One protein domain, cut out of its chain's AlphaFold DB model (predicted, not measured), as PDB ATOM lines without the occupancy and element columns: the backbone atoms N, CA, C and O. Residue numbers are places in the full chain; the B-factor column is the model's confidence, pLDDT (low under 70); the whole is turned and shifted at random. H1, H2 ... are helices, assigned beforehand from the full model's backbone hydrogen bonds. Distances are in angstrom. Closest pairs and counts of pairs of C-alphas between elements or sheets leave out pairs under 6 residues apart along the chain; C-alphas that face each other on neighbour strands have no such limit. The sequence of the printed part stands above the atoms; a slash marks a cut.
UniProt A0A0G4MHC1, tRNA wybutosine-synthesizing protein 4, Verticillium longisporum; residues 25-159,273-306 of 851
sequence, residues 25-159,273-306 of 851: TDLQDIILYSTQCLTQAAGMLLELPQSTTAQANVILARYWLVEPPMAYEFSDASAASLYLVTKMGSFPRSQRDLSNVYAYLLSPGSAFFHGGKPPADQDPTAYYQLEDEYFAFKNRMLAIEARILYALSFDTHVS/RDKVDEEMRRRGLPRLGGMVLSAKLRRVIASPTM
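AT A GLANCE: This is residues 25 to 159 and 273 to 306 of the 851 residues of the protein "tRNA wybutosine-synthesizing protein 4" of Verticillium longisporum (UniProt A0A0G4MHC1). A core helix, H3, is sandwiched between a helical hairpin, H1 and H2, on one side and the long helix H5, which crosses it on the other, while H4 folds back beside H3. H6 sits off to one side near the first residues of H1, and two long stretches without a named element, residues 107 to 130 and 283 to 306, run round the outside. The printed part has 169 residues with six named helices, H1 to H6 in order along the chain, and no named strand; the class is all helix. It is compact, with a radius of gyration of the C-alphas of 16.1 A and spans of 42 by 38 by 33 A.

HOW THE PARTS SIT: H1, residues 25 to 45, and H2, residues 50 to 63, form a helical hairpin and touch, opposite ways at a shallow tilt of 30 degrees; their closest C-alphas, of Gln 36 and Asn 57, are 5.8 A apart. H3, residues 74 to 88, is the hub and touches four helices. It touches H2 at a steep tilt of 58 degrees, closest at the C-alphas of Ala 56 and Leu 82, 5.0 A. It touches H1 at a steep tilt of 47 degrees, closest at the C-alphas of Thr 39 and Ser 78, 5.5 A. H4, residues 95 to 106, forms a helical hairpin with H3 at a shallow tilt of 32 degrees, with the C-alphas of Ala 79 and Leu 98 closest at 6.9 A. H1 touches H4 with residues 38 to 45 alone, closest at the C-alphas of Ala 42 and Val 101, 6.2 A. H5, residues 131 to 151, touches H3 about perpendicular, at 75 degrees; their closest C-alphas, of Ala 80 and Met 141, are 4.9 A apart. H4, with residues 95 to 99 alone, touches H5, with residues 134 to 138 alone, closest at the C-alphas of Ser 99 and Tyr 134, 6.2 A. H1 and H5 are apart, and so are H2 and H4. H6, residues 273 to 282, is close to H1 but not clearly touching it, with the C-alphas of Leu 27 and Val 276 closest at 7.3 A. In H1 to H6 every O i to N i+4 pair is within hydrogen-bond range.

IN THESE COORDINATES: H1 begins at C-alpha 25 (-13.240, -42.297, 2.994) and is 30.5 A long. H2 is 19.8 A, H3 21.6 A and H4 16.3 A. H5 is 30.1 A long and begins at C-alpha 131 (-24.540, -55.187, -30.856). H6, 14.2 A, ends at C-alpha 282 (-3.346, -54.327, -0.542).

THE WHOLE: The two C-alphas farthest apart, of Ser 90 and Gly 284, are 47.6 A apart. Residues 160 to 272 are not printed, and C-alphas 159 and 273 are 30.8 A apart across that cut. The link from H4 to H5 is long, with 24 residues. The mean pLDDT of the printed part is 81.6; residues 115 to 128 and 286 to 306 are under 70.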
ATOM      1  N   THR A  25     -12.766 -43.588   3.520       87.50
ATOM      2  CA  THR A  25     -13.240 -42.297   2.994       87.50
ATOM      3  C   THR A  25     -12.400 -41.795   1.819       87.50
ATOM      4  O   THR A  25     -12.958 -41.299   0.848       87.50
ATOM      5  N   ASP A  26     -11.080 -42.002   1.838       89.69
ATOM      6  CA  ASP A  26     -10.198 -41.610   0.732       89.69
ATOM      7  C   ASP A  26     -10.545 -42.336  -0.578       89.69
ATOM      8  O   ASP A  26     -10.570 -41.716  -1.640       89.69
ATOM      9  N   LEU A  27     -10.900 -43.623  -0.510       91.12
ATOM     10  CA  LEU A  27     -11.341 -44.383  -1.683       91.12
ATOM     11  C   LEU A  27     -12.733 -43.949  -2.153       91.12
ATOM     12  O   LEU A  27     -12.960 -43.854  -3.357       91.12
ATOM     13  N   GLN A  28     -13.651 -43.638  -1.231       91.12
ATOM     14  CA  GLN A  28     -14.961 -43.077  -1.591       91.12
ATOM     15  C   GLN A  28     -14.823 -41.749  -2.343       91.12
ATOM     16  O   GLN A  28     -15.543 -41.500  -3.310       91.12
ATOM     17  N   ASP A  29     -13.894 -40.908  -1.903       92.75
ATOM     18  CA  ASP A  29     -13.645 -39.596  -2.483       92.75
ATOM     19  C   ASP A  29     -12.972 -39.698  -3.861       92.75
ATOM     20  O   ASP A  29     -13.357 -38.984  -4.787       92.75
ATOM     21  N   ILE A  30     -12.046 -40.646  -4.046       94.31
ATOM     22  CA  ILE A  30     -11.448 -40.958  -5.357       94.31
ATOM     23  C   ILE A  30     -12.498 -41.481  -6.342       94.31
ATOM     24  O   ILE A  30     -12.514 -41.063  -7.504       94.31
ATOM     25  N   ILE A  31     -13.398 -42.368  -5.899       94.50
ATOM     26  CA  ILE A  31     -14.504 -42.866  -6.732       94.50
ATOM     27  C   ILE A  31     -15.402 -41.705  -7.160       94.50
ATOM     28  O   ILE A  31     -15.708 -41.579  -8.347       94.50
ATOM     29  N   LEU A  32     -15.791 -40.838  -6.220       94.50
ATOM     30  CA  LEU A  32     -16.623 -39.673  -6.516       94.50
ATOM     31  C   LEU A  32     -15.951 -38.765  -7.556       94.50
ATOM     32  O   LEU A  32     -16.537 -38.501  -8.606       94.50
ATOM     33  N   TYR A  33     -14.705 -38.363  -7.293       96.06
ATOM     34  CA  TYR A  33     -13.926 -37.485  -8.164       96.06
ATOM     35  C   TYR A  33     -13.765 -38.060  -9.577       96.06
ATOM     36  O   TYR A  33     -14.126 -37.417 -10.565       96.06
ATOM     37  N   SER A  34     -13.261 -39.293  -9.688       95.25
ATOM     38  CA  SER A  34     -12.991 -39.934 -10.983       95.25
ATOM     39  C   SER A  34     -14.262 -40.111 -11.814       95.25
ATOM     40  O   SER A  34     -14.262 -39.855 -13.020       95.25
ATOM     41  N   THR A  35     -15.371 -40.469 -11.169       96.75
ATOM     42  CA  THR A  35     -16.646 -40.692 -11.856       96.75
ATOM     43  C   THR A  35     -17.287 -39.390 -12.308       96.75
ATOM     44  O   THR A  35     -17.822 -39.317 -13.413       96.75
ATOM     45  N   GLN A  36     -17.196 -38.329 -11.509       96.75
ATOM     46  CA  GLN A  36     -17.678 -37.016 -11.928       96.75
ATOM     47  C   GLN A  36     -16.842 -36.439 -13.077       96.75
ATOM     48  O   GLN A  36     -17.411 -35.819 -13.978       96.75
ATOM     49  N   CYS A  37     -15.527 -36.685 -13.099       96.06
ATOM     50  CA  CYS A  37     -14.676 -36.383 -14.253       96.06
ATOM     51  C   CYS A  37     -15.113 -37.167 -15.500       96.06
ATOM     52  O   CYS A  37     -15.163 -36.594 -16.590       96.06
ATOM     53  N   LEU A  38     -15.483 -38.443 -15.347       96.69
ATOM     54  CA  LEU A  38     -15.962 -39.277 -16.452       96.69
ATOM     55  C   LEU A  38     -17.269 -38.733 -17.037       96.69
ATOM     56  O   LEU A  38     -17.382 -38.606 -18.253       96.69
ATOM     57  N   THR A  39     -18.222 -38.340 -16.189       97.81
ATOM     58  CA  THR A  39     -19.483 -37.718 -16.627       97.81
ATOM     59  C   THR A  39     -19.233 -36.435 -17.429       97.81
ATOM     60  O   THR A  39     -19.896 -36.196 -18.439       97.81
ATOM     61  N   GLN A  40     -18.261 -35.613 -17.011       96.00
ATOM     62  CA  GLN A  40     -17.884 -34.392 -17.735       96.00
ATOM     63  C   GLN A  40     -17.254 -34.721 -19.095       96.00
ATOM     64  O   GLN A  40     -17.678 -34.173 -20.112       96.00
ATOM     65  N   ALA A  41     -16.305 -35.660 -19.138       95.50
ATOM     66  CA  ALA A  41     -15.667 -36.093 -20.380       95.50
ATOM     67  C   ALA A  41     -16.676 -36.699 -21.372       95.50
ATOM     68  O   ALA A  41     -16.648 -36.375 -22.561       95.50
ATOM     69  N   ALA A  42     -17.611 -37.518 -20.882       96.38
ATOM     70  CA  ALA A  42     -18.684 -38.082 -21.693       96.38
ATOM     71  C   ALA A  42     -19.581 -36.989 -22.275       96.38
ATOM     72  O   ALA A  42     -19.879 -37.002 -23.467       96.38
ATOM     73  N   GLY A  43     -19.964 -35.999 -21.469       96.25
ATOM     74  CA  GLY A  43     -20.761 -34.883 -21.959       96.25
ATOM     75  C   GLY A  43     -20.053 -34.015 -22.995       96.25
ATOM     76  O   GLY A  43     -20.701 -33.577 -23.941       96.25
ATOM     77  N   MET A  44     -18.734 -33.830 -22.878       94.44
ATOM     78  CA  MET A  44     -17.942 -33.139 -23.900       94.44
ATOM     79  C   MET A  44     -17.971 -33.883 -25.240       94.44
ATOM     80  O   MET A  44     -18.226 -33.262 -26.269       94.44
ATOM     81  N   LEU A  45     -17.757 -35.204 -25.236       92.88
ATOM     82  CA  LEU A  45     -17.796 -36.021 -26.458       92.88
ATOM     83  C   LEU A  45     -19.207 -36.158 -27.047       92.88
ATOM     84  O   LEU A  45     -19.354 -36.325 -28.252       92.88
ATOM     85  N   LEU A  46     -20.242 -36.053 -26.211       94.19
ATOM     86  CA  LEU A  46     -21.645 -36.011 -26.633       94.19
ATOM     87  C   LEU A  46     -22.116 -34.603 -27.029       94.19
ATOM     88  O   LEU A  46     -23.307 -34.427 -27.304       94.19
ATOM     89  N   GLU A  47     -21.233 -33.600 -27.021       95.44
ATOM     90  CA  GLU A  47     -21.552 -32.196 -27.310       95.44
ATOM     91  C   GLU A  47     -22.736 -31.672 -26.474       95.44
ATOM     92  O   GLU A  47     -23.648 -31.008 -26.974       95.44
ATOM     93  N   LEU A  48     -22.770 -32.035 -25.191       95.81
ATOM     94  CA  LEU A  48     -23.803 -31.603 -24.257       95.81
ATOM     95  C   LEU A  48     -23.439 -30.259 -23.614       95.81
ATOM     96  O   LEU A  48     -22.267 -30.008 -23.322       95.81
ATOM     97  N   PRO A  49     -24.429 -29.395 -23.322       95.44
ATOM     98  CA  PRO A  49     -24.182 -28.192 -22.540       95.44
ATOM     99  C   PRO A  49     -23.646 -28.524 -21.146       95.44
ATOM    100  O   PRO A  49     -24.094 -29.478 -20.507       95.44
ATOM    101  N   GLN A  50     -22.778 -27.657 -20.617       93.62
ATOM    102  CA  GLN A  50     -22.235 -27.804 -19.262       93.62
ATOM    103  C   GLN A  50     -23.326 -27.873 -18.185       93.62
ATOM    104  O   GLN A  50     -23.156 -28.528 -17.163       93.62
ATOM    105  N   SER A  51     -24.472 -27.224 -18.404       94.06
ATOM    106  CA  SER A  51     -25.611 -27.318 -17.490       94.06
ATOM    107  C   SER A  51     -26.137 -28.749 -17.368       94.06
ATOM    108  O   SER A  51     -26.472 -29.191 -16.275       94.06
ATOM    109  N   THR A  52     -26.159 -29.509 -18.462       95.75
ATOM    110  CA  THR A  52     -26.634 -30.896 -18.477       95.75
ATOM    111  C   THR A  52     -25.664 -31.818 -17.737       95.75
ATOM    112  O   THR A  52     -26.086 -32.622 -16.908       95.75
ATOM    113  N   THR A  53     -24.358 -31.676 -17.971       96.31
ATOM    114  CA  THR A  53     -23.337 -32.491 -17.289       96.31
ATOM    115  C   THR A  53     -23.220 -32.143 -15.808       96.31
ATOM    116  O   THR A  53     -23.054 -33.032 -14.972       96.31
ATOM    117  N   ALA A  54     -23.353 -30.862 -15.457       96.94
ATOM    118  CA  ALA A  54     -23.380 -30.409 -14.073       96.94
ATOM    119  C   ALA A  54     -24.587 -30.977 -13.314       96.94
ATOM    120  O   ALA A  54     -24.413 -31.511 -12.220       96.94
ATOM    121  N   GLN A  55     -25.785 -30.947 -13.908       97.12
ATOM    122  CA  GLN A  55     -26.974 -31.576 -13.323       97.12
ATOM    123  C   GLN A  55     -26.778 -33.082 -13.122       97.12
ATOM    124  O   GLN A  55     -27.062 -33.591 -12.039       97.12
ATOM    125  N   ALA A  56     -26.217 -33.784 -14.113       97.81
ATOM    126  CA  ALA A  56     -25.920 -35.212 -13.997       97.81
ATOM    127  C   ALA A  56     -24.944 -35.516 -12.845       97.81
ATOM    128  O   ALA A  56     -25.165 -36.467 -12.098       97.81
ATOM    129  N   ASN A  57     -23.918 -34.681 -12.637       98.19
ATOM    130  CA  ASN A  57     -22.996 -34.824 -11.505       98.19
ATOM    131  C   ASN A  57     -23.666 -34.603 -10.144       98.19
ATOM    132  O   ASN A  57     -23.323 -35.302  -9.189       98.19
ATOM    133  N   VAL A  58     -24.617 -33.668 -10.045       97.81
ATOM    134  CA  VAL A  58     -25.387 -33.448  -8.808       97.81
ATOM    135  C   VAL A  58     -26.309 -34.635  -8.528       97.81
ATOM    136  O   VAL A  58     -26.344 -35.115  -7.397       97.81
ATOM    137  N   ILE A  59     -27.003 -35.153  -9.546       97.62
ATOM    138  CA  ILE A  59     -27.859 -36.344  -9.421       97.62
ATOM    139  C   ILE A  59     -27.047 -37.569  -8.989       97.62
ATOM    140  O   ILE A  59     -27.439 -38.253  -8.044       97.62
ATOM    141  N   LEU A  60     -25.889 -37.802  -9.611       97.38
ATOM    142  CA  LEU A  60     -24.980 -38.885  -9.235       97.38
ATOM    143  C   LEU A  60     -24.510 -38.754  -7.777       97.38
ATOM    144  O   LEU A  60     -24.519 -39.724  -7.021       97.38
ATOM    145  N   ALA A  61     -24.126 -37.546  -7.363       95.88
ATOM    146  CA  ALA A  61     -23.689 -37.291  -5.998       95.88
ATOM    147  C   ALA A  61     -24.827 -37.505  -4.981       95.88
ATOM    148  O   ALA A  61     -24.591 -38.096  -3.929       95.88
ATOM    149  N   ARG A  62     -26.062 -37.082  -5.294       95.88
ATOM    150  CA  ARG A  62     -27.241 -37.332  -4.443       95.88
ATOM    151  C   ARG A  62     -27.535 -38.821  -4.327       95.88
ATOM    152  O   ARG A  62     -27.795 -39.309  -3.232       95.88
ATOM    153  N   TYR A  63     -27.444 -39.546  -5.439       94.62
ATOM    154  CA  TYR A  63     -27.638 -40.991  -5.470       94.62
ATOM    155  C   TYR A  63     -26.687 -41.713  -4.499       94.62
ATOM    156  O   TYR A  63     -27.116 -42.563  -3.717       94.62
ATOM    157  N   TRP A  64     -25.421 -41.299  -4.454       92.19
ATOM    158  CA  TRP A  64     -24.414 -41.858  -3.546       92.19
ATOM    159  C   TRP A  64     -24.463 -41.349  -2.096       92.19
ATOM    160  O   TRP A  64     -23.658 -41.786  -1.272       92.19
ATOM    161  N   LEU A  65     -25.420 -40.483  -1.743       90.00
ATOM    162  CA  LEU A  65     -25.797 -40.259  -0.340       90.00
ATOM    163  C   LEU A  65     -26.770 -41.313   0.190       90.00
ATOM    164  O   LEU A  65     -26.942 -41.418   1.402       90.00
ATOM    165  N   VAL A  66     -27.438 -42.048  -0.699       87.31
ATOM    166  CA  VAL A  66     -28.484 -43.016  -0.344       87.31
ATOM    167  C   VAL A  66     -28.012 -44.447  -0.587       87.31
ATOM    168  O   VAL A  66     -28.327 -45.338   0.199       87.31
ATOM    169  N   GLU A  67     -27.228 -44.667  -1.643       86.75
ATOM    170  CA  GLU A  67     -26.744 -45.985  -2.051       86.75
ATOM    171  C   GLU A  67     -25.213 -46.091  -1.949       86.75
ATOM    172  O   GLU A  67     -24.501 -45.125  -2.238       86.75
ATOM    173  N   PRO A  68     -24.672 -47.271  -1.589       85.25
ATOM    174  CA  PRO A  68     -23.231 -47.458  -1.482       85.25
ATOM    175  C   PRO A  68     -22.561 -47.381  -2.870       85.25
ATOM    176  O   PRO A  68     -23.010 -48.068  -3.792       85.25
ATOM    177  N   PRO A  69     -21.438 -46.650  -3.034       85.12
ATOM    178  CA  PRO A  69     -20.758 -46.512  -4.328       85.12
ATOM    179  C   PRO A  69     -20.365 -47.845  -4.982       85.12
ATOM    180  O   PRO A  69     -20.396 -47.968  -6.200       85.12
ATOM    181  N   MET A  70     -20.072 -48.874  -4.178       87.31
ATOM    182  CA  MET A  70     -19.705 -50.223  -4.640       87.31
ATOM    183  C   MET A  70     -20.899 -51.083  -5.108       87.31
ATOM    184  O   MET A  70     -20.724 -52.268  -5.401       87.31
ATOM    185  N   ALA A  71     -22.118 -50.533  -5.162       84.50
ATOM    186  CA  ALA A  71     -23.307 -51.236  -5.648       84.50
ATOM    187  C   ALA A  71     -23.186 -51.633  -7.132       84.50
ATOM    188  O   ALA A  71     -23.443 -52.785  -7.498       84.50
ATOM    189  N   TYR A  72     -22.729 -50.702  -7.971       89.69
ATOM    190  CA  TYR A  72     -22.651 -50.827  -9.430       89.69
ATOM    191  C   TYR A  72     -21.289 -50.366  -9.944       89.69
ATOM    192  O   TYR A  72     -20.528 -49.749  -9.202       89.69
ATOM    193  N   GLU A  73     -20.964 -50.682 -11.200       93.62
ATOM    194  CA  GLU A  73     -19.759 -50.133 -11.825       93.62
ATOM    195  C   GLU A  73     -19.879 -48.610 -11.941       93.62
ATOM    196  O   GLU A  73     -20.931 -48.083 -12.318       93.62
ATOM    197  N   PHE A  74     -18.804 -47.893 -11.616       95.25
ATOM    198  CA  PHE A  74     -18.849 -46.435 -11.507       95.25
ATOM    199  C   PHE A  74     -19.151 -45.768 -12.856       95.25
ATOM    200  O   PHE A  74     -19.914 -44.803 -12.928       95.25
ATOM    201  N   SER A  75     -18.625 -46.337 -13.944       95.56
ATOM    202  CA  SER A  75     -18.918 -45.890 -15.306       95.56
ATOM    203  C   SER A  75     -20.386 -46.059 -15.685       95.56
ATOM    204  O   SER A  75     -20.953 -45.180 -16.332       95.56
ATOM    205  N   ASP A  76     -21.019 -47.147 -15.246       96.12
ATOM    206  CA  ASP A  76     -22.426 -47.410 -15.539       96.12
ATOM    207  C   ASP A  76     -23.336 -46.455 -14.741       96.12
ATOM    208  O   ASP A  76     -24.335 -45.967 -15.270       96.12
ATOM    209  N   ALA A  77     -22.966 -46.114 -13.497       96.44
ATOM    210  CA  ALA A  77     -23.671 -45.112 -12.689       96.44
ATOM    211  C   ALA A  77     -23.574 -43.694 -13.282       96.44
ATOM    212  O   ALA A  77     -24.575 -42.971 -13.339       96.44
ATOM    213  N   SER A  78     -22.387 -43.324 -13.777       98.12
ATOM    214  CA  SER A  78     -22.165 -42.089 -14.537       98.12
ATOM    215  C   SER A  78     -23.052 -42.035 -15.784       98.12
ATOM    216  O   SER A  78     -23.802 -41.071 -15.962       98.12
ATOM    217  N   ALA A  79     -23.039 -43.095 -16.601       97.94
ATOM    218  CA  ALA A  79     -23.843 -43.175 -17.818       97.94
ATOM    219  C   ALA A  79     -25.344 -43.081 -17.527       97.94
ATOM    220  O   ALA A  79     -26.054 -42.345 -18.207       97.94
ATOM    221  N   ALA A  80     -25.823 -43.769 -16.488       98.12
ATOM    222  CA  ALA A  80     -27.226 -43.738 -16.088       98.12
ATOM    223  C   ALA A  80     -27.673 -42.348 -15.614       98.12
ATOM    224  O   ALA A  80     -28.746 -41.886 -16.002       98.12
ATOM    225  N   SER A  81     -26.840 -41.649 -14.836       98.00
ATOM    226  CA  SER A  81     -27.130 -40.279 -14.389       98.00
ATOM    227  C   SER A  81     -27.157 -39.292 -15.560       98.00
ATOM    228  O   SER A  81     -28.056 -38.455 -15.647       98.00
ATOM    229  N   LEU A  82     -26.218 -39.412 -16.505       97.88
ATOM    230  CA  LEU A  82     -26.187 -38.568 -17.700       97.88
ATOM    231  C   LEU A  82     -27.360 -38.864 -18.645       97.88
ATOM    232  O   LEU A  82     -27.980 -37.938 -19.174       97.88
ATOM    233  N   TYR A  83     -27.702 -40.141 -18.831       97.88
ATOM    234  CA  TYR A  83     -28.855 -40.559 -19.623       97.88
ATOM    235  C   TYR A  83     -30.158 -40.012 -19.040       97.88
ATOM    236  O   TYR A  83     -30.953 -39.431 -19.773       97.88
ATOM    237  N   LEU A  84     -30.342 -40.112 -17.720       97.19
ATOM    238  CA  LEU A  84     -31.532 -39.612 -17.042       97.19
ATOM    239  C   LEU A  84     -31.737 -38.111 -17.291       97.19
ATOM    240  O   LEU A  84     -32.817 -37.690 -17.705       97.19
ATOM    241  N   VAL A  85     -30.689 -37.305 -17.094       96.56
ATOM    242  CA  VAL A  85     -30.772 -35.847 -17.273       96.56
ATOM    243  C   VAL A  85     -30.959 -35.470 -18.743       96.56
ATOM    244  O   VAL A  85     -31.771 -34.600 -19.055       96.56
ATOM    245  N   THR A  86     -30.253 -36.125 -19.669       95.38
ATOM    246  CA  THR A  86     -30.408 -35.847 -21.110       95.38
ATOM    247  C   THR A  86     -31.787 -36.246 -21.625       95.38
ATOM    248  O   THR A  86     -32.389 -35.482 -22.373       95.38
ATOM    249  N   LYS A  87     -32.326 -37.389 -21.181       93.25
ATOM    250  CA  LYS A  87     -33.666 -37.881 -21.531       93.25
ATOM    251  C   LYS A  87     -34.773 -36.911 -21.113       93.25
ATOM    252  O   LYS A  87     -35.735 -36.746 -21.856       93.25
ATOM    253  N   MET A  88     -34.637 -36.291 -19.942       87.38
ATOM    254  CA  MET A  88     -35.620 -35.342 -19.400       87.38
ATOM    255  C   MET A  88     -35.399 -33.899 -19.884       87.38
ATOM    256  O   MET A  88     -36.304 -33.070 -19.795       87.38
ATOM    257  N   GLY A  89     -34.192 -33.580 -20.355       85.75
ATOM    258  CA  GLY A  89     -33.781 -32.235 -20.743       85.75
ATOM    259  C   GLY A  89     -34.018 -31.895 -22.217       85.75
ATOM    260  O   GLY A  89     -34.516 -32.683 -23.014       85.75
ATOM    261  N   SER A  90     -33.598 -30.690 -22.609       82.44
ATOM    262  CA  SER A  90     -33.749 -30.177 -23.983       82.44
ATOM    263  C   SER A  90     -32.758 -30.765 -25.000       82.44
ATOM    264  O   SER A  90     -32.850 -30.455 -26.185       82.44
ATOM    265  N   PHE A  91     -31.810 -31.592 -24.549       90.31
ATOM    266  CA  PHE A  91     -30.755 -32.193 -25.371       90.31
ATOM    267  C   PHE A  91     -30.724 -33.719 -25.180       90.31
ATOM    268  O   PHE A  91     -29.777 -34.244 -24.587       90.31
ATOM    269  N   PRO A  92     -31.757 -34.447 -25.646       92.00
ATOM    270  CA  PRO A  92     -31.792 -35.898 -25.535       92.00
ATOM    271  C   PRO A  92     -30.670 -36.540 -26.352       92.00
ATOM    272  O   PRO A  92     -30.336 -36.103 -27.460       92.00
ATOM    273  N   ARG A  93     -30.090 -37.606 -25.799       92.25
ATOM    274  CA  ARG A  93     -29.067 -38.426 -26.456       92.25
ATOM    275  C   ARG A  93     -29.521 -39.870 -26.523       92.25
ATOM    276  O   ARG A  93     -30.203 -40.362 -25.622       92.25
ATOM    277  N   SER A  94     -29.173 -40.544 -27.617       92.25
ATOM    278  CA  SER A  94     -29.547 -41.941 -27.772       92.25
ATOM    279  C   SER A  94     -28.700 -42.816 -26.849       92.25
ATOM    280  O   SER A  94     -27.548 -42.512 -26.542       92.25
ATOM    281  N   GLN A  95     -29.263 -43.950 -26.438       92.25
ATOM    282  CA  GLN A  95     -28.551 -44.945 -25.632       92.25
ATOM    283  C   GLN A  95     -27.275 -45.432 -26.335       92.25
ATOM    284  O   GLN A  95     -26.297 -45.765 -25.672       92.25
ATOM    285  N   ARG A  96     -27.287 -45.464 -27.676       90.94
ATOM    286  CA  ARG A  96     -26.159 -45.885 -28.514       90.94
ATOM    287  C   ARG A  96     -25.043 -44.845 -28.541       90.94
ATOM    288  O   ARG A  96     -23.883 -45.230 -28.458       90.94
ATOM    289  N   ASP A  97     -25.374 -43.556 -28.573       91.75
ATOM    290  CA  ASP A  97     -24.360 -42.495 -28.493       91.75
ATOM    291  C   ASP A  97     -23.630 -42.550 -27.149       91.75
ATOM    292  O   ASP A  97     -22.401 -42.513 -27.109       91.75
ATOM    293  N   LEU A  98     -24.381 -42.722 -26.051       93.50
ATOM    294  CA  LEU A  98     -23.791 -42.916 -24.727       93.50
ATOM    295  C   LEU A  98     -22.909 -44.166 -24.696       93.50
ATOM    296  O   LEU A  98     -21.772 -44.089 -24.248       93.50
ATOM    297  N   SER A  99     -23.400 -45.301 -25.195       92.81
ATOM    298  CA  SER A  99     -22.632 -46.552 -25.219       92.81
ATOM    299  C   SER A  99     -21.302 -46.397 -25.965       92.81
ATOM    300  O   SER A  99     -20.265 -46.767 -25.421       92.81
ATOM    301  N   ASN A 100     -21.302 -45.778 -27.149       90.88
ATOM    302  CA  ASN A 100     -20.084 -45.556 -27.929       90.88
ATOM    303  C   ASN A 100     -19.097 -44.632 -27.204       90.88
ATOM    304  O   ASN A 100     -17.906 -44.934 -27.137       90.88
ATOM    305  N   VAL A 101     -19.588 -43.529 -26.628       92.62
ATOM    306  CA  VAL A 101     -18.747 -42.564 -25.908       92.62
ATOM    307  C   VAL A 101     -18.136 -43.180 -24.654       92.62
ATOM    308  O   VAL A 101     -16.931 -43.049 -24.439       92.62
ATOM    309  N   TYR A 102     -18.929 -43.882 -23.842       93.69
ATOM    310  CA  TYR A 102     -18.415 -44.548 -22.645       93.69
ATOM    311  C   TYR A 102     -17.455 -45.678 -23.007       93.69
ATOM    312  O   TYR A 102     -16.411 -45.809 -22.378       93.69
ATOM    313  N   ALA A 103     -17.748 -46.454 -24.046       90.62
ATOM    314  CA  ALA A 103     -16.851 -47.506 -24.485       90.62
ATOM    315  C   ALA A 103     -15.509 -46.937 -24.986       90.62
ATOM    316  O   ALA A 103     -14.463 -47.445 -24.587       90.62
ATOM    317  N   TYR A 104     -15.513 -45.831 -25.745       89.62
ATOM    318  CA  TYR A 104     -14.280 -45.127 -26.108       89.62
ATOM    319  C   TYR A 104     -13.531 -44.628 -24.868       89.62
ATOM    320  O   TYR A 104     -12.353 -44.940 -24.719       89.62
ATOM    321  N   LEU A 105     -14.201 -43.914 -23.954       90.75
ATOM    322  CA  LEU A 105     -13.571 -43.325 -22.765       90.75
ATOM    323  C   LEU A 105     -12.932 -44.360 -21.833       90.75
ATOM    324  O   LEU A 105     -11.914 -44.053 -21.213       90.75
ATOM    325  N   LEU A 106     -13.517 -45.557 -21.748       90.00
ATOM    326  CA  LEU A 106     -13.010 -46.683 -20.959       90.00
ATOM    327  C   LEU A 106     -11.949 -47.511 -21.700       90.00
ATOM    328  O   LEU A 106     -11.306 -48.366 -21.092       90.00
ATOM    329  N   SER A 107     -11.764 -47.282 -23.000       86.56
ATOM    330  CA  SER A 107     -10.784 -48.015 -23.792       86.56
ATOM    331  C   SER A 107      -9.347 -47.557 -23.494       86.56
ATOM    332  O   SER A 107      -9.119 -46.385 -23.183       86.56
ATOM    333  N   PRO A 108      -8.339 -48.429 -23.693       79.25
ATOM    334  CA  PRO A 108      -6.926 -48.042 -23.606       79.25
ATOM    335  C   PRO A 108      -6.504 -46.973 -24.630       79.25
ATOM    336  O   PRO A 108      -5.428 -46.394 -24.511       79.25
ATOM    337  N   GLY A 109      -7.326 -46.740 -25.660       75.00
ATOM    338  CA  GLY A 109      -7.107 -45.716 -26.683       75.00
ATOM    339  C   GLY A 109      -7.529 -44.308 -26.268       75.00
ATOM    340  O   GLY A 109      -7.256 -43.340 -26.982       75.00
ATOM    341  N   SER A 110      -8.199 -44.177 -25.124       83.38
ATOM    342  CA  SER A 110      -8.630 -42.898 -24.577       83.38
ATOM    343  C   SER A 110      -7.506 -42.206 -23.815       83.38
ATOM    344  O   SER A 110      -6.808 -42.810 -23.004       83.38
ATOM    345  N   ALA A 111      -7.385 -40.892 -24.004       80.00
ATOM    346  CA  ALA A 111      -6.509 -40.053 -23.185       80.00
ATOM    347  C   ALA A 111      -7.077 -39.795 -21.771       80.00
ATOM    348  O   ALA A 111      -6.417 -39.181 -20.933       80.00
ATOM    349  N   PHE A 112      -8.309 -40.231 -21.485       84.62
ATOM    350  CA  PHE A 112      -8.964 -40.010 -20.198       84.62
ATOM    351  C   PHE A 112      -8.220 -40.744 -19.070       84.62
ATOM    352  O   PHE A 112      -8.096 -41.968 -19.099       84.62
ATOM    353  N   PHE A 113      -7.696 -39.981 -18.102       79.06
ATOM    354  CA  PHE A 113      -6.834 -40.450 -17.003       79.06
ATOM    355  C   PHE A 113      -5.605 -41.274 -17.418       79.06
ATOM    356  O   PHE A 113      -4.999 -41.930 -16.579       79.06
ATOM    357  N   HIS A 114      -5.185 -41.200 -18.680       73.50
ATOM    358  CA  HIS A 114      -3.892 -41.701 -19.126       73.50
ATOM    359  C   HIS A 114      -3.010 -40.476 -19.360       73.50
ATOM    360  O   HIS A 114      -3.273 -39.684 -20.259       73.50
ATOM    361  N   GLY A 115      -1.980 -40.277 -18.534       58.44
ATOM    362  CA  GLY A 115      -1.117 -39.081 -18.547       58.44
ATOM    363  C   GLY A 115      -0.266 -38.866 -19.814       58.44
ATOM    364  O   GLY A 115       0.737 -38.156 -19.759       58.44
ATOM    365  N   GLY A 116      -0.615 -39.484 -20.947       55.50
ATOM    366  CA  GLY A 116       0.101 -39.426 -22.219       55.50
ATOM    367  C   GLY A 116      -0.792 -39.015 -23.393       55.50
ATOM    368  O   GLY A 116      -2.017 -39.084 -23.332       55.50
ATOM    369  N   LYS A 117      -0.165 -38.585 -24.496       54.97
ATOM    370  CA  LYS A 117      -0.868 -38.379 -25.773       54.97
ATOM    371  C   LYS A 117      -1.490 -39.711 -26.227       54.97
ATOM    372  O   LYS A 117      -0.814 -40.733 -26.095       54.97
ATOM    373  N   PRO A 118      -2.716 -39.704 -26.786       58.47
ATOM    374  CA  PRO A 118      -3.318 -40.915 -27.333       58.47
ATOM    375  C   PRO A 118      -2.381 -41.532 -28.388       58.47
ATOM    376  O   PRO A 118      -1.656 -40.783 -29.059       58.47
ATOM    377  N   PRO A 119      -2.347 -42.869 -28.536       59.16
ATOM    378  CA  PRO A 119      -1.536 -43.523 -29.558       59.16
ATOM    379  C   PRO A 119      -1.830 -42.908 -30.934       59.16
ATOM    380  O   PRO A 119      -2.983 -42.860 -31.350       59.16
ATOM    381  N   ALA A 120      -0.800 -42.430 -31.642       57.47
ATOM    382  CA  ALA A 120      -0.957 -41.675 -32.894       57.47
ATOM    383  C   ALA A 120      -1.650 -42.455 -34.037       57.47
ATOM    384  O   ALA A 120      -2.049 -41.843 -35.023       57.47
ATOM    385  N   ASP A 121      -1.802 -43.775 -33.886       58.12
ATOM    386  CA  ASP A 121      -2.362 -44.704 -34.877       58.12
ATOM    387  C   ASP A 121      -3.835 -45.096 -34.632       58.12
ATOM    388  O   ASP A 121      -4.376 -45.908 -35.381       58.12
ATOM    389  N   GLN A 122      -4.511 -44.568 -33.601       61.22
ATOM    390  CA  GLN A 122      -5.916 -44.908 -33.329       61.22
ATOM    391  C   GLN A 122      -6.864 -43.775 -33.725       61.22
ATOM    392  O   GLN A 122      -6.836 -42.697 -33.138       61.22
ATOM    393  N   ASP A 123      -7.725 -44.045 -34.709       67.44
ATOM    394  CA  ASP A 123      -8.831 -43.175 -35.110       67.44
ATOM    395  C   ASP A 123     -10.010 -43.334 -34.125       67.44
ATOM    396  O   ASP A 123     -10.647 -44.392 -34.114       67.44
ATOM    397  N   PRO A 124     -10.345 -42.316 -33.307       67.56
ATOM    398  CA  PRO A 124     -11.465 -42.387 -32.365       67.56
ATOM    399  C   PRO A 124     -12.820 -42.588 -33.054       67.56
ATOM    400  O   PRO A 124     -13.743 -43.125 -32.448       67.56
ATOM    401  N   THR A 125     -12.946 -42.187 -34.324       69.19
ATOM    402  CA  THR A 125     -14.186 -42.347 -35.097       69.19
ATOM    403  C   THR A 125     -14.403 -43.780 -35.583       69.19
ATOM    404  O   THR A 125     -15.521 -44.142 -35.948       69.19
ATOM    405  N   ALA A 126     -13.365 -44.621 -35.524       65.94
ATOM    406  CA  ALA A 126     -13.446 -46.045 -35.825       65.94
ATOM    407  C   ALA A 126     -13.927 -46.888 -34.629       65.94
ATOM    408  O   ALA A 126     -14.094 -48.100 -34.771       65.94
ATOM    409  N   TYR A 127     -14.143 -46.280 -33.455       68.31
ATOM    410  CA  TYR A 127     -14.634 -46.987 -32.278       68.31
ATOM    411  C   TYR A 127     -16.125 -47.320 -32.440       68.31
ATOM    412  O   TYR A 127     -16.972 -46.429 -32.476       68.31
ATOM    413  N   TYR A 128     -16.455 -48.609 -32.514       67.25
ATOM    414  CA  TYR A 128     -17.834 -49.096 -32.545       67.25
ATOM    415  C   TYR A 128     -18.008 -50.217 -31.522       67.25
ATOM    416  O   TYR A 128     -17.170 -51.113 -31.433       67.25
ATOM    417  N   GLN A 129     -19.096 -50.175 -30.751       75.75
ATOM    418  CA  GLN A 129     -19.493 -51.324 -29.941       75.75
ATOM    419  C   GLN A 129     -20.206 -52.368 -30.797       75.75
ATOM    420  O   GLN A 129     -21.015 -52.040 -31.670       75.75
ATOM    421  N   LEU A 130     -19.936 -53.639 -30.500       79.94
ATOM    422  CA  LEU A 130     -20.720 -54.747 -31.033       79.94
ATOM    423  C   LEU A 130     -22.154 -54.680 -30.488       79.94
ATOM    424  O   LEU A 130     -22.390 -54.185 -29.386       79.94
ATOM    425  N   GLU A 131     -23.121 -55.202 -31.250       79.44
ATOM    426  CA  GLU A 131     -24.540 -55.187 -30.856       79.44
ATOM    427  C   GLU A 131     -24.755 -55.818 -29.468       79.44
ATOM    428  O   GLU A 131     -25.427 -55.227 -28.625       79.44
ATOM    429  N   ASP A 132     -24.112 -56.952 -29.182       74.88
ATOM    430  CA  ASP A 132     -24.247 -57.647 -27.896       74.88
ATOM    431  C   ASP A 132     -23.722 -56.812 -26.712       74.88
ATOM    432  O   ASP A 132     -24.364 -56.732 -25.660       74.88
ATOM    433  N   GLU A 133     -22.590 -56.126 -26.891       79.12
ATOM    434  CA  GLU A 133     -22.002 -55.243 -25.874       79.12
ATOM    435  C   GLU A 133     -22.876 -54.013 -25.622       79.12
ATOM    436  O   GLU A 133     -23.072 -53.612 -24.469       79.12
ATOM    437  N   TYR A 134     -23.454 -53.459 -26.690       85.31
ATOM    438  CA  TYR A 134     -24.418 -52.369 -26.610       85.31
ATOM    439  C   TYR A 134     -25.669 -52.785 -25.824       85.31
ATOM    440  O   TYR A 134     -26.094 -52.055 -24.925       85.31
ATOM    441  N   PHE A 135     -26.251 -53.956 -26.110       81.69
ATOM    442  CA  PHE A 135     -27.420 -54.446 -25.373       81.69
ATOM    443  C   PHE A 135     -27.106 -54.683 -23.893       81.69
ATOM    444  O   PHE A 135     -27.900 -54.297 -23.030       81.69
ATOM    445  N   ALA A 136     -25.936 -55.247 -23.583       80.38
ATOM    446  CA  ALA A 136     -25.500 -55.446 -22.206       80.38
ATOM    447  C   ALA A 136     -25.319 -54.109 -21.465       80.38
ATOM    448  O   ALA A 136     -25.827 -53.949 -20.351       80.38
ATOM    449  N   PHE A 137     -24.647 -53.132 -22.087       87.75
ATOM    450  CA  PHE A 137     -24.484 -51.782 -21.541       87.75
ATOM    451  C   PHE A 137     -25.835 -51.100 -21.312       87.75
ATOM    452  O   PHE A 137     -26.110 -50.616 -20.215       87.75
ATOM    453  N   LYS A 138     -26.714 -51.124 -22.318       89.31
ATOM    454  CA  LYS A 138     -28.059 -50.546 -22.251       89.31
ATOM    455  C   LYS A 138     -28.854 -51.110 -21.075       89.31
ATOM    456  O   LYS A 138     -29.467 -50.343 -20.337       89.31
ATOM    457  N   ASN A 139     -28.840 -52.428 -20.886       84.50
ATOM    458  CA  ASN A 139     -29.579 -53.071 -19.801       84.50
ATOM    459  C   ASN A 139     -29.025 -52.677 -18.421       84.50
ATOM    460  O   ASN A 139     -29.817 -52.389 -17.522       84.50
ATOM    461  N   ARG A 140     -27.691 -52.593 -18.259       90.81
ATOM    462  CA  ARG A 140     -27.058 -52.085 -17.022       90.81
ATOM    463  C   ARG A 140     -27.453 -50.640 -16.747       90.81
ATOM    464  O   ARG A 140     -27.943 -50.338 -15.660       90.81
ATOM    465  N   MET A 141     -27.311 -49.776 -17.748       93.88
ATOM    466  CA  MET A 141     -27.614 -48.351 -17.643       93.88
ATOM    467  C   MET A 141     -29.080 -48.098 -17.260       93.88
ATOM    468  O   MET A 141     -29.340 -47.323 -16.345       93.88
ATOM    469  N   LEU A 142     -30.038 -48.776 -17.904       89.88
ATOM    470  CA  LEU A 142     -31.468 -48.603 -17.614       89.88
ATOM    471  C   LEU A 142     -31.867 -49.126 -16.228       89.88
ATOM    472  O   LEU A 142     -32.712 -48.530 -15.561       89.88
ATOM    473  N   ALA A 143     -31.254 -50.218 -15.769       87.50
ATOM    474  CA  ALA A 143     -31.503 -50.725 -14.424       87.50
ATOM    475  C   ALA A 143     -31.003 -49.751 -13.347       87.50
ATOM    476  O   ALA A 143     -31.696 -49.514 -12.355       87.50
ATOM    477  N   ILE A 144     -29.823 -49.157 -13.556       93.88
ATOM    478  CA  ILE A 144     -29.277 -48.154 -12.638       93.88
ATOM    479  C   ILE A 144     -30.086 -46.858 -12.715       93.88
ATOM    480  O   ILE A 144     -30.362 -46.271 -11.676       93.88
ATOM    481  N   GLU A 145     -30.542 -46.444 -13.899       96.12
ATOM    482  CA  GLU A 145     -31.435 -45.290 -14.055       96.12
ATOM    483  C   GLU A 145     -32.701 -45.443 -13.197       96.12
ATOM    484  O   GLU A 145     -33.043 -44.545 -12.425       96.12
ATOM    485  N   ALA A 146     -33.366 -46.599 -13.279       90.25
ATOM    486  CA  ALA A 146     -34.530 -46.891 -12.446       90.25
ATOM    487  C   ALA A 146     -34.179 -46.867 -10.947       90.25
ATOM    488  O   ALA A 146     -34.964 -46.378 -10.130       90.25
ATOM    489  N   ARG A 147     -32.985 -47.348 -10.572       91.88
ATOM    490  CA  ARG A 147     -32.515 -47.314  -9.181       91.88
ATOM    491  C   ARG A 147     -32.227 -45.894  -8.693       91.88
ATOM    492  O   ARG A 147     -32.544 -45.611  -7.543       91.88
ATOM    493  N   ILE A 148     -31.671 -45.021  -9.535       94.38
ATOM    494  CA  ILE A 148     -31.455 -43.601  -9.223       94.38
ATOM    495  C   ILE A 148     -32.801 -42.926  -8.959       94.38
ATOM    496  O   ILE A 148     -32.962 -42.285  -7.924       94.38
ATOM    497  N   LEU A 149     -33.787 -43.125  -9.840       94.19
ATOM    498  CA  LEU A 149     -35.133 -42.571  -9.667       94.19
ATOM    499  C   LEU A 149     -35.786 -43.040  -8.363       94.19
ATOM    500  O   LEU A 149     -36.296 -42.217  -7.610       94.19
ATOM    501  N   TYR A 150     -35.705 -44.337  -8.063       91.06
ATOM    502  CA  TYR A 150     -36.212 -44.888  -6.808       91.06
ATOM    503  C   TYR A 150     -35.494 -44.304  -5.583       91.06
ATOM    504  O   TYR A 150     -36.140 -43.899  -4.623       91.06
ATOM    505  N   ALA A 151     -34.157 -44.259  -5.600       88.31
ATOM    506  CA  ALA A 151     -33.356 -43.806  -4.461       88.31
ATOM    507  C   ALA A 151     -33.545 -42.314  -4.158       88.31
ATOM    508  O   ALA A 151     -33.412 -41.904  -3.009       88.31
ATOM    509  N   LEU A 152     -33.854 -41.517  -5.182       91.38
ATOM    510  CA  LEU A 152     -34.128 -40.088  -5.050       91.38
ATOM    511  C   LEU A 152     -35.621 -39.775  -4.904       91.38
ATOM    512  O   LEU A 152     -35.984 -38.605  -4.946       91.38
ATOM    513  N   SER A 153     -36.492 -40.781  -4.773       90.75
ATOM    514  CA  SER A 153     -37.952 -40.592  -4.745       90.75
ATOM    515  C   SER A 153     -38.451 -39.715  -5.903       90.75
ATOM    516  O   SER A 153     -39.317 -38.863  -5.731       90.75
ATOM    517  N   PHE A 154     -37.859 -39.900  -7.087       91.50
ATOM    518  CA  PHE A 154     -38.088 -39.112  -8.302       91.50
ATOM    519  C   PHE A 154     -37.726 -37.611  -8.211       91.50
ATOM    520  O   PHE A 154     -37.927 -36.890  -9.194       91.50
ATOM    521  N   ASP A 155     -37.101 -37.138  -7.121       91.38
ATOM    522  CA  ASP A 155     -36.542 -35.781  -7.021       91.38
ATOM    523  C   ASP A 155     -35.272 -35.647  -7.875       91.38
ATOM    524  O   ASP A 155     -34.128 -35.821  -7.440       91.38
ATOM    525  N   THR A 156     -35.498 -35.324  -9.144       92.38
ATOM    526  CA  THR A 156     -34.453 -35.051 -10.137       92.38
ATOM    527  C   THR A 156     -34.197 -33.554 -10.329       92.38
ATOM    528  O   THR A 156     -33.446 -33.160 -11.226       92.38
ATOM    529  N   HIS A 157     -34.802 -32.692  -9.503       92.69
ATOM    530  CA  HIS A 157     -34.674 -31.248  -9.660       92.69
ATOM    531  C   HIS A 157     -33.287 -30.758  -9.225       92.69
ATOM    532  O   HIS A 157     -32.852 -30.990  -8.096       92.69
ATOM    533  N   VAL A 158     -32.600 -30.031 -10.113       94.50
ATOM    534  CA  VAL A 158     -31.301 -29.410  -9.826       94.50
ATOM    535  C   VAL A 158     -31.266 -27.981 -10.365       94.50
ATOM    536  O   VAL A 158     -31.244 -27.759 -11.581       94.50
ATOM    537  N   SER A 159     -31.190 -27.024  -9.442       95.06
ATOM    538  CA  SER A 159     -30.857 -25.623  -9.691       95.06
ATOM    539  C   SER A 159     -29.335 -25.443  -9.675       95.06
ATOM    540  O   SER A 159     -28.659 -25.836  -8.722       95.06
ATOM    541  N   ARG A 273     -14.279 -50.935 -10.108       91.94
ATOM    542  CA  ARG A 273     -14.506 -51.688  -8.865       91.94
ATOM    543  C   ARG A 273     -13.374 -52.659  -8.557       91.94
ATOM    544  O   ARG A 273     -12.956 -52.743  -7.407       91.94
ATOM    545  N   ASP A 274     -12.850 -53.335  -9.574       89.00
ATOM    546  CA  ASP A 274     -11.760 -54.297  -9.408       89.00
ATOM    547  C   ASP A 274     -10.473 -53.631  -8.913       89.00
ATOM    548  O   ASP A 274      -9.802 -54.169  -8.033       89.00
ATOM    549  N   LYS A 275     -10.151 -52.427  -9.409       90.44
ATOM    550  CA  LYS A 275      -8.998 -51.655  -8.920       90.44
ATOM    551  C   LYS A 275      -9.176 -51.215  -7.464       90.44
ATOM    552  O   LYS A 275      -8.211 -51.214  -6.702       90.44
ATOM    553  N   VAL A 276     -10.398 -50.858  -7.065       90.56
ATOM    554  CA  VAL A 276     -10.710 -50.508  -5.670       90.56
ATOM    555  C   VAL A 276     -10.614 -51.742  -4.770       90.56
ATOM    556  O   VAL A 276      -9.981 -51.674  -3.719       90.56
ATOM    557  N   ASP A 277     -11.165 -52.882  -5.191       88.50
ATOM    558  CA  ASP A 277     -11.062 -54.164  -4.479       88.50
ATOM    559  C   ASP A 277      -9.596 -54.612  -4.315       88.50
ATOM    560  O   ASP A 277      -9.208 -55.114  -3.255       88.50
ATOM    561  N   GLU A 278      -8.773 -54.429  -5.351       88.31
ATOM    562  CA  GLU A 278      -7.329 -54.681  -5.322       88.31
ATOM    563  C   GLU A 278      -6.633 -53.818  -4.270       88.31
ATOM    564  O   GLU A 278      -5.893 -54.328  -3.424       88.31
ATOM    565  N   GLU A 279      -6.923 -52.518  -4.268       89.38
ATOM    566  CA  GLU A 279      -6.347 -51.573  -3.318       89.38
ATOM    567  C   GLU A 279      -6.800 -51.855  -1.877       89.38
ATOM    568  O   GLU A 279      -5.988 -51.821  -0.950       89.38
ATOM    569  N   MET A 280      -8.067 -52.220  -1.665       87.00
ATOM    570  CA  MET A 280      -8.552 -52.665  -0.355       87.00
ATOM    571  C   MET A 280      -7.803 -53.907   0.137       87.00
ATOM    572  O   MET A 280      -7.405 -53.966   1.305       87.00
ATOM    573  N   ARG A 281      -7.542 -54.870  -0.755       85.06
ATOM    574  CA  ARG A 281      -6.776 -56.077  -0.424       85.06
ATOM    575  C   ARG A 281      -5.325 -55.754  -0.091       85.06
ATOM    576  O   ARG A 281      -4.796 -56.299   0.878       85.06
ATOM    577  N   ARG A 282      -4.699 -54.831  -0.832       87.38
ATOM    578  CA  ARG A 282      -3.346 -54.327  -0.542       87.38
ATOM    579  C   ARG A 282      -3.258 -53.712   0.857       87.38
ATOM    580  O   ARG A 282      -2.243 -53.870   1.531       87.38
ATOM    581  N   ARG A 283      -4.332 -53.060   1.314       86.81
ATOM    582  CA  ARG A 283      -4.454 -52.474   2.660       86.81
ATOM    583  C   ARG A 283      -4.827 -53.482   3.756       86.81
ATOM    584  O   ARG A 283      -4.966 -53.085   4.908       86.81
ATOM    585  N   GLY A 284      -5.000 -54.765   3.425       77.56
ATOM    586  CA  GLY A 284      -5.422 -55.796   4.379       77.56
ATOM    587  C   GLY A 284      -6.871 -55.642   4.854       77.56
ATOM    588  O   GLY A 284      -7.234 -56.192   5.893       77.56
ATOM    589  N   LEU A 285      -7.694 -54.890   4.118       76.62
ATOM    590  CA  LEU A 285      -9.112 -54.715   4.412       76.62
ATOM    591  C   LEU A 285      -9.920 -55.852   3.769       76.62
ATOM    592  O   LEU A 285      -9.564 -56.328   2.685       76.62
ATOM    593  N   PRO A 286     -11.001 -56.320   4.420       62.44
ATOM    594  CA  PRO A 286     -11.839 -57.373   3.866       62.44
ATOM    595  C   PRO A 286     -12.431 -56.912   2.536       62.44
ATOM    596  O   PRO A 286     -12.803 -55.746   2.382       62.44
ATOM    597  N   ARG A 287     -12.549 -57.842   1.579       57.72
ATOM    598  CA  ARG A 287     -13.264 -57.566   0.336       57.72
ATOM    599  C   ARG A 287     -14.676 -57.141   0.714       57.72
ATOM    600  O   ARG A 287     -15.384 -57.899   1.384       57.72
ATOM    601  N   LEU A 288     -15.079 -55.950   0.285       54.06
ATOM    602  CA  LEU A 288     -16.479 -55.567   0.296       54.06
ATOM    603  C   LEU A 288     -17.172 -56.510  -0.679       54.06
ATOM    604  O   LEU A 288     -17.213 -56.264  -1.881       54.06
ATOM    605  N   GLY A 289     -17.677 -57.638  -0.172       40.66
ATOM    606  CA  GLY A 289     -18.678 -58.408  -0.888       40.66
ATOM    607  C   GLY A 289     -19.788 -57.417  -1.163       40.66
ATOM    608  O   GLY A 289     -20.461 -57.013  -0.217       40.66
ATOM    609  N   GLY A 290     -19.857 -56.917  -2.405       34.31
ATOM    610  CA  GLY A 290     -20.749 -55.821  -2.754       34.31
ATOM    611  C   GLY A 290     -22.098 -56.127  -2.140       34.31
ATOM    612  O   GLY A 290     -22.585 -57.241  -2.355       34.31
ATOM    613  N   MET A 291     -22.615 -55.209  -1.307       29.31
ATOM    614  CA  MET A 291     -23.944 -55.333  -0.714       29.31
ATOM    615  C   MET A 291     -24.835 -55.899  -1.802       29.31
ATOM    616  O   MET A 291     -24.985 -55.289  -2.864       29.31
ATOM    617  N   VAL A 292     -25.289 -57.133  -1.594       29.91
ATOM    618  CA  VAL A 292     -26.095 -57.840  -2.571       29.91
ATOM    619  C   VAL A 292     -27.431 -57.113  -2.569       29.91
ATOM    620  O   VAL A 292     -28.352 -57.466  -1.844       29.91
ATOM    621  N   LEU A 293     -27.522 -56.056  -3.379       31.95
ATOM    622  CA  LEU A 293     -28.760 -55.672  -4.027       31.95
ATOM    623  C   LEU A 293     -29.370 -56.975  -4.525       31.95
ATOM    624  O   LEU A 293     -28.702 -57.749  -5.219       31.95
ATOM    625  N   SER A 294     -30.582 -57.243  -4.038       29.28
ATOM    626  CA  SER A 294     -31.256 -58.532  -4.131       29.28
ATOM    627  C   SER A 294     -31.020 -59.207  -5.485       29.28
ATOM    628  O   SER A 294     -31.070 -58.564  -6.540       29.28
ATOM    629  N   ALA A 295     -30.801 -60.523  -5.460       29.33
ATOM    630  CA  ALA A 295     -30.553 -61.367  -6.631       29.33
ATOM    631  C   ALA A 295     -31.574 -61.194  -7.785       29.33
ATOM    632  O   ALA A 295     -31.298 -61.590  -8.917       29.33
ATOM    633  N   LYS A 296     -32.712 -60.534  -7.527       31.44
ATOM    634  CA  LYS A 296     -33.730 -60.120  -8.499       31.44
ATOM    635  C   LYS A 296     -33.197 -59.244  -9.645       31.44
ATOM    636  O   LYS A 296     -33.691 -59.390 -10.758       31.44
ATOM    637  N   LEU A 297     -32.185 -58.392  -9.431       35.09
ATOM    638  CA  LEU A 297     -31.717 -57.468 -10.484       35.09
ATOM    639  C   LEU A 297     -30.589 -58.029 -11.370       35.09
ATOM    640  O   LEU A 297     -30.414 -57.575 -12.499       35.09
ATOM    641  N   ARG A 298     -29.855 -59.060 -10.918       30.42
ATOM    642  CA  ARG A 298     -28.785 -59.686 -11.726       30.42
ATOM    643  C   ARG A 298     -29.325 -60.487 -12.915       30.42
ATOM    644  O   ARG A 298     -28.634 -60.617 -13.920       30.42
ATOM    645  N   ARG A 299     -30.565 -60.988 -12.844       34.53
ATOM    646  CA  ARG A 299     -31.153 -61.813 -13.917       34.53
ATOM    647  C   ARG A 299     -31.678 -61.057 -15.127       34.53
ATOM    648  O   ARG A 299     -31.942 -61.691 -16.140       34.53
ATOM    649  N   VAL A 300     -31.805 -59.735 -15.056       31.73
ATOM    650  CA  VAL A 300     -32.238 -58.944 -16.220       31.73
ATOM    651  C   VAL A 300     -31.049 -58.587 -17.129       31.73
ATOM    652  O   VAL A 300     -31.257 -58.159 -18.259       31.73
ATOM    653  N   ILE A 301     -29.799 -58.784 -16.678       32.28
ATOM    654  CA  ILE A 301     -28.641 -58.115 -17.299       32.28
ATOM    655  C   ILE A 301     -27.455 -59.036 -17.647       32.28
ATOM    656  O   ILE A 301     -26.523 -58.603 -18.319       32.28
ATOM    657  N   ALA A 302     -27.469 -60.315 -17.274       26.28
ATOM    658  CA  ALA A 302     -26.380 -61.220 -17.645       26.28
ATOM    659  C   ALA A 302     -26.642 -61.916 -18.996       26.28
ATOM    660  O   ALA A 302     -27.346 -62.924 -19.050       26.28
ATOM    661  N   SER A 303     -26.039 -61.413 -20.081       25.08
ATOM    662  CA  SER A 303     -25.541 -62.294 -21.149       25.08
ATOM    663  C   SER A 303     -24.185 -62.865 -20.709       25.08
ATOM    664  O   SER A 303     -23.428 -62.174 -20.022       25.08
ATOM    665  N   PRO A 304     -23.873 -64.125 -21.038       32.34
ATOM    666  CA  PRO A 304     -22.812 -64.863 -20.374       32.34
ATOM    667  C   PRO A 304     -21.451 -64.520 -20.978       32.34
ATOM    668  O   PRO A 304     -21.163 -64.953 -22.087       32.34
ATOM    669  N   THR A 305     -20.576 -63.830 -20.245       28.48
ATOM    670  CA  THR A 305     -19.140 -63.855 -20.563       28.48
ATOM    671  C   THR A 305     -18.256 -63.778 -19.318       28.48
ATOM    672  O   THR A 305     -18.318 -62.820 -18.554       28.48
ATOM    673  N   MET A 306     -17.384 -64.790 -19.223       27.56
ATOM    674  CA  MET A 306     -16.142 -64.902 -18.438       27.56
ATOM    675  C   MET A 306     -16.189 -65.326 -16.962       27.56
ATOM    676  O   MET A 306     -15.209 -65.126 -16.256       27.56
TER     677      MET A 306